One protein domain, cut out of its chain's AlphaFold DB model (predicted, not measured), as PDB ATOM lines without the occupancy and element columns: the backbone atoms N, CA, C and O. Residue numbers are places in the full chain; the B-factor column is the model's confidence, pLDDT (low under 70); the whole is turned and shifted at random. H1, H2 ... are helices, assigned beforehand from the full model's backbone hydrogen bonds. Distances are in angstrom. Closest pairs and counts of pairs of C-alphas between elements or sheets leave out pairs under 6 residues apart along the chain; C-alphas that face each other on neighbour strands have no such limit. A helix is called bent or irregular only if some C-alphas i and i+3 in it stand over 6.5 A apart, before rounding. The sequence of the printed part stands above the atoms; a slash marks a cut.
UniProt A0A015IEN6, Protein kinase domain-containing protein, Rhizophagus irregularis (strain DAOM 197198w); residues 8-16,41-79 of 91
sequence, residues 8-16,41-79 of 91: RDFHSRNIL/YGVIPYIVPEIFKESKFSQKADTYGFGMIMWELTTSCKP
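This is residues 8 to 16 and 41 to 79 of the 91 residues of the protein "Protein kinase domain-containing protein" of Rhizophagus irregularis (strain DAOM 197198w) (UniProt A0A015IEN6). One long helix, H2, forms the long side of a small elongated body, and unnamed stretches of chain, residues 8 to 12 and 42 to 48, run beside it. The short helix H1 sits off to one side beyond the first end of H2, and at the other end residues 76 to 79 fold back beside H2. The printed part has 48 residues with two named helices, H1 then H2 along the chain, and no named strand; the class is all helix, with 21 of the 48 residues in named elements. It is compact, with a radius of gyration of the C-alphas of 10.4 A, and its C-alphas span 31 by 19 by 15 A.

Find C-alpha 59 at (167.962, 170.165, 221.057); from there H2, residues 59 to 75, runs 24.7 A to C-alpha 75 at (158.296, 173.900, 243.478). Then look at C-alpha 51 at (160.496, 179.527, 219.246), where H1, residues 51 to 54, begins; it is 5.3 A long.

Between H1 and H2 you will find a tight link of 4 residues. The two helices are apart, but only just: their closest C-alphas are 8.3 A from each other. In H2 every O i to N i+4 pair is within hydrogen-bond range; H1 is too short for such a pair, and its one O i to N i+3 pair is not within range. Neither helix is bent.

The two C-alphas farthest apart are those of Glu 54 and Ser 76, at 31.0 A. Look for the cut after Leu 16: residues 17 to 40 are not printed, and C-alphas 16 and 41 are 19.4 A apart across it. The mean pLDDT of the printed part is 87.7, and no printed residue is under 70.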
ATOM      1  N   ARG A   8     160.370 168.237 220.885       82.38
ATOM      2  CA  ARG A   8     159.534 169.420 220.555       82.38
ATOM      3  C   ARG A   8     158.283 169.650 221.416       82.38
ATOM      4  O   ARG A   8     157.746 170.747 221.389       82.38
ATOM      5  N   ASP A   9     157.872 168.660 222.198       82.94
ATOM      6  CA  ASP A   9     156.761 168.724 223.156       82.94
ATOM      7  C   ASP A   9     157.168 168.099 224.502       82.94
ATOM      8  O   ASP A   9     156.546 167.176 225.028       82.94
ATOM      9  N   PHE A  10     158.325 168.516 225.018       87.25
ATOM     10  CA  PHE A  10     158.890 167.922 226.223       87.25
ATOM     11  C   PHE A  10     158.394 168.635 227.486       87.25
ATOM     12  O   PHE A  10     158.898 169.694 227.857       87.25
ATOM     13  N   HIS A  11     157.401 168.038 228.149       87.56
ATOM     14  CA  HIS A  11     156.811 168.533 229.396       87.56
ATOM     15  C   HIS A  11     156.408 167.389 230.336       87.56
ATOM     16  O   HIS A  11     156.290 166.238 229.919       87.56
ATOM     17  N   SER A  12     156.094 167.709 231.593       84.25
ATOM     18  CA  SER A  12     155.794 166.722 232.645       84.25
ATOM     19  C   SER A  12     154.689 165.725 232.276       84.25
ATOM     20  O   SER A  12     154.825 164.540 232.557       84.25
ATOM     21  N   ARG A  13     153.639 166.150 231.557       84.44
ATOM     22  CA  ARG A  13     152.558 165.240 231.111       84.44
ATOM     23  C   ARG A  13     152.953 164.236 230.013       84.44
ATOM     24  O   ARG A  13     152.180 163.323 229.757       84.44
ATOM     25  N   ASN A  14     154.123 164.395 229.390       85.12
ATOM     26  CA  ASN A  14     154.669 163.463 228.395       85.12
ATOM     27  C   ASN A  14     155.758 162.558 229.000       85.12
ATOM     28  O   ASN A  14     156.395 161.788 228.282       85.12
ATOM     29  N   ILE A  15     155.975 162.627 230.320       83.69
ATOM     30  CA  ILE A  15     156.871 161.729 231.051       83.69
ATOM     31  C   ILE A  15     156.025 160.659 231.730       83.69
ATOM     32  O   ILE A  15     155.139 160.955 232.529       83.69
ATOM     33  N   LEU A  16     156.329 159.403 231.421       80.94
ATOM     34  CA  LEU A  16     155.697 158.245 232.036       80.94
ATOM     35  C   LEU A  16     156.685 157.581 232.987       80.94
ATOM     36  O   LEU A  16     157.867 157.443 232.672       80.94
ATOM     37  N   TYR A  41     154.444 173.703 218.317       77.38
ATOM     38  CA  TYR A  41     153.827 172.634 219.088       77.38
ATOM     39  C   TYR A  41     154.245 172.701 220.552       77.38
ATOM     40  O   TYR A  41     155.324 173.197 220.889       77.38
ATOM     41  N   GLY A  42     153.378 172.158 221.398       78.56
ATOM     42  CA  GLY A  42     153.638 171.890 222.801       78.56
ATOM     43  C   GLY A  42     153.055 172.904 223.772       78.56
ATOM     44  O   GLY A  42     152.172 173.695 223.449       78.56
ATOM     45  N   VAL A  43     153.512 172.857 225.021       85.19
ATOM     46  CA  VAL A  43     152.868 173.579 226.125       85.19
ATOM     47  C   VAL A  43     153.727 174.774 226.523       85.19
ATOM     48  O   VAL A  43     154.852 174.606 226.981       85.19
ATOM     49  N   ILE A  44     153.176 175.980 226.376       88.69
ATOM     50  CA  ILE A  44     153.885 177.275 226.431       88.69
ATOM     51  C   ILE A  44     154.914 177.411 227.562       88.69
ATOM     52  O   ILE A  44     156.035 177.811 227.261       88.69
ATOM     53  N   PRO A  45     154.625 177.038 228.824       88.94
ATOM     54  CA  PRO A  45     155.588 177.169 229.915       88.94
ATOM     55  C   PRO A  45     156.858 176.322 229.756       88.94
ATOM     56  O   PRO A  45     157.818 176.556 230.478       88.94
ATOM     57  N   TYR A  46     156.860 175.342 228.851       89.62
ATOM     58  CA  TYR A  46     157.971 174.427 228.572       89.62
ATOM     59  C   TYR A  46     158.626 174.710 227.210       89.62
ATOM     60  O   TYR A  46     159.600 174.051 226.847       89.62
ATOM     61  N   ILE A  47     158.112 175.687 226.453       89.25
ATOM     62  CA  ILE A  47     158.654 176.106 225.160       89.25
ATOM     63  C   ILE A  47     159.620 177.266 225.390       89.25
ATOM     64  O   ILE A  47     159.286 178.260 226.035       89.25
ATOM     65  N   VAL A  48     160.820 177.156 224.825       90.31
ATOM     66  CA  VAL A  48     161.818 178.225 224.909       90.31
ATOM     67  C   VAL A  48     161.331 179.461 224.122       90.31
ATOM     68  O   VAL A  48     160.839 179.314 222.997       90.31
ATOM     69  N   PRO A  49     161.414 180.684 224.679       86.56
ATOM     70  CA  PRO A  49     160.694 181.842 224.148       86.56
ATOM     71  C   PRO A  49     161.072 182.251 222.715       86.56
ATOM     72  O   PRO A  49     160.245 182.819 222.001       86.56
ATOM     73  N   GLU A  50     162.289 181.968 222.248       87.94
ATOM     74  CA  GLU A  50     162.700 182.256 220.868       87.94
ATOM     75  C   GLU A  50     161.924 181.457 219.809       87.94
ATOM     76  O   GLU A  50     161.807 181.914 218.668       87.94
ATOM     77  N   ILE A  51     161.325 180.314 220.171       87.12
ATOM     78  CA  ILE A  51     160.496 179.527 219.246       87.12
ATOM     79  C   ILE A  51     159.274 180.330 218.792       87.12
ATOM     80  O   ILE A  51     158.881 180.212 217.637       87.12
ATOM     81  N   PHE A  52     158.732 181.215 219.633       83.50
ATOM     82  CA  PHE A  52     157.596 182.066 219.258       83.50
ATOM     83  C   PHE A  52     157.939 183.130 218.208       83.50
ATOM     84  O   PHE A  52     157.035 183.706 217.611       83.50
ATOM     85  N   LYS A  53     159.229 183.401 217.974       84.00
ATOM     86  CA  LYS A  53     159.688 184.374 216.973       84.00
ATOM     87  C   LYS A  53     160.115 183.715 215.669       84.00
ATOM     88  O   LYS A  53     159.865 184.265 214.602       84.00
ATOM     89  N   GLU A  54     160.796 182.574 215.754       81.75
ATOM     90  CA  GLU A  54     161.465 181.969 214.595       81.75
ATOM     91  C   GLU A  54     160.928 180.587 214.207       81.75
ATOM     92  O   GLU A  54     161.319 180.066 213.163       81.75
ATOM     93  N   SER A  55     160.091 179.959 215.041       78.69
ATOM     94  CA  SER A  55     159.621 178.571 214.892       78.69
ATOM     95  C   SER A  55     160.738 177.540 214.657       78.69
ATOM     96  O   SER A  55     160.519 176.470 214.085       78.69
ATOM     97  N   LYS A  56     161.965 177.847 215.092       82.00
ATOM     98  CA  LYS A  56     163.136 176.977 214.937       82.00
ATOM     99  C   LYS A  56     163.358 176.161 216.201       82.00
ATOM    100  O   LYS A  56     163.889 176.650 217.194       82.00
ATOM    101  N   PHE A  57     163.013 174.882 216.129       81.19
ATOM    102  CA  PHE A  57     163.292 173.930 217.198       81.19
ATOM    103  C   PHE A  57     164.751 173.469 217.163       81.19
ATOM    104  O   PHE A  57     165.342 173.256 216.103       81.19
ATOM    105  N   SER A  58     165.331 173.278 218.345       86.25
ATOM    106  CA  SER A  58     166.677 172.733 218.511       86.25
ATOM    107  C   SER A  58     166.724 171.809 219.726       86.25
ATOM    108  O   SER A  58     165.877 171.898 220.605       86.25
ATOM    109  N   GLN A  59     167.760 170.974 219.844       85.88
ATOM    110  CA  GLN A  59     167.962 170.165 221.057       85.88
ATOM    111  C   GLN A  59     168.107 171.003 222.336       85.88
ATOM    112  O   GLN A  59     167.789 170.526 223.420       85.88
ATOM    113  N   LYS A  60     168.554 172.264 222.224       88.75
ATOM    114  CA  LYS A  60     168.606 173.174 223.375       88.75
ATOM    115  C   LYS A  60     167.203 173.531 223.878       88.75
ATOM    116  O   LYS A  60     167.047 173.763 225.072       88.75
ATOM    117  N   ALA A  61     166.193 173.518 223.004       89.00
ATOM    118  CA  ALA A  61     164.804 173.715 223.407       89.00
ATOM    119  C   ALA A  61     164.310 172.561 224.295       89.00
ATOM    120  O   ALA A  61     163.684 172.811 225.318       89.00
ATOM    121  N   ASP A  62     164.677 171.312 223.984       87.62
ATOM    122  CA  ASP A  62     164.355 170.173 224.856       87.62
ATOM    123  C   ASP A  62     165.073 170.287 226.219       87.62
ATOM    124  O   ASP A  62     164.506 169.939 227.253       87.62
ATOM    125  N   THR A  63     166.298 170.837 226.256       91.19
ATOM    126  CA  THR A  63     167.001 171.136 227.524       91.19
ATOM    127  C   THR A  63     166.270 172.194 228.356       91.19
ATOM    128  O   THR A  63     166.207 172.070 229.578       91.19
ATOM    129  N   TYR A  64     165.690 173.214 227.718       92.81
ATOM    130  CA  TYR A  64     164.845 174.188 228.408       92.81
ATOM    131  C   TYR A  64     163.600 173.519 229.005       92.81
ATOM    132  O   TYR A  64     163.357 173.662 230.203       92.81
ATOM    133  N   GLY A  65     162.871 172.724 228.212       91.25
ATOM    134  CA  GLY A  65     161.709 171.966 228.688       91.25
ATOM    135  C   GLY A  65     162.045 171.073 229.887       91.25
ATOM    136  O   GLY A  65     161.319 171.075 230.882       91.25
ATOM    137  N   PHE A  66     163.206 170.403 229.860       91.94
ATOM    138  CA  PHE A  66     163.728 169.650 231.006       91.94
ATOM    139  C   PHE A  66     163.928 170.531 232.247       91.94
ATOM    140  O   PHE A  66     163.511 170.161 233.342       91.94
ATOM    141  N   GLY A  67     164.531 171.712 232.089       94.19
ATOM    142  CA  GLY A  67     164.692 172.673 233.182       94.19
ATOM    143  C   GLY A  67     163.355 173.088 233.801       94.19
ATOM    144  O   GLY A  67     163.239 173.157 235.024       94.19
ATOM    145  N   MET A  68     162.324 173.280 232.977       94.88
ATOM    146  CA  MET A  68     160.980 173.632 233.444       94.88
ATOM    147  C   MET A  68     160.285 172.478 234.174       94.88
ATOM    148  O   MET A  68     159.585 172.715 235.155       94.88
ATOM    149  N   ILE A  69     160.538 171.230 233.767       92.69
ATOM    150  CA  ILE A  69     160.119 170.038 234.519       92.69
ATOM    151  C   ILE A  69     160.815 169.990 235.885       92.69
ATOM    152  O   ILE A  69     160.157 169.784 236.900       92.69
ATOM    153  N   MET A  70     162.131 170.221 235.942       94.94
ATOM    154  CA  MET A  70     162.862 170.253 237.216       94.94
ATOM    155  C   MET A  70     162.357 171.375 238.134       94.94
ATOM    156  O   MET A  70     162.215 171.177 239.343       94.94
ATOM    157  N   TRP A  71     162.031 172.542 237.574       94.62
ATOM    158  CA  TRP A  71     161.402 173.636 238.314       94.62
ATOM    159  C   TRP A  71     160.025 173.236 238.863       94.62
ATOM    160  O   TRP A  71     159.738 173.459 240.037       94.62
ATOM    161  N   GLU A  72     159.186 172.586 238.054       94.56
ATOM    162  CA  GLU A  72     157.881 172.078 238.492       94.56
ATOM    163  C   GLU A  72     158.022 171.060 239.631       94.56
ATOM    164  O   GLU A  72     157.317 171.159 240.630       94.56
ATOM    165  N   LEU A  73     158.978 170.131 239.540       91.94
ATOM    166  CA  LEU A  73     159.227 169.128 240.583       91.94
ATOM    167  C   LEU A  73     159.716 169.748 241.897       91.94
ATOM    168  O   LEU A  73     159.294 169.336 242.974       91.94
ATOM    169  N   THR A  74     160.603 170.739 241.819       96.00
ATOM    170  CA  THR A  74     161.183 171.396 243.004       96.00
ATOM    171  C   THR A  74     160.223 172.365 243.688       96.00
ATOM    172  O   THR A  74     160.320 172.563 244.896       96.00
ATOM    173  N   THR A  75     159.284 172.948 242.943       94.06
ATOM    174  CA  THR A  75     158.296 173.900 243.478       94.06
ATOM    175  C   THR A  75     156.929 173.277 243.742       94.06
ATOM    176  O   THR A  75     156.119 173.881 244.439       94.06
ATOM    177  N   SER A  76     156.656 172.094 243.182       91.12
ATOM    178  CA  SER A  76     155.317 171.486 243.108       91.12
ATOM    179  C   SER A  76     154.259 172.380 242.438       91.12
ATOM    180  O   SER A  76     153.057 172.164 242.597       91.12
ATOM    181  N   CYS A  77     154.693 173.380 241.667       89.75
ATOM    182  CA  CYS A  77     153.843 174.335 240.968       89.75
ATOM    183  C   CYS A  77     154.053 174.204 239.460       89.75
ATOM    184  O   CYS A  77     155.165 173.977 238.996       89.75
ATOM    185  N   LYS A  78     152.999 174.412 238.663       87.38
ATOM    186  CA  LYS A  78     153.159 174.512 237.205       87.38
ATOM    187  C   LYS A  78     153.840 175.838 236.839       87.38
ATOM    188  O   LYS A  78     153.481 176.873 237.421       87.38
ATOM    189  N   PRO A  79     154.774 175.847 235.872       87.38
ATOM    190  CA  PRO A  79     155.463 177.073 235.517       87.38
ATOM    191  C   PRO A  79     154.515 178.085 234.880       87.38
ATOM    192  O   PRO A  79     153.622 177.717 234.117       87.38
TER     193      PRO A  79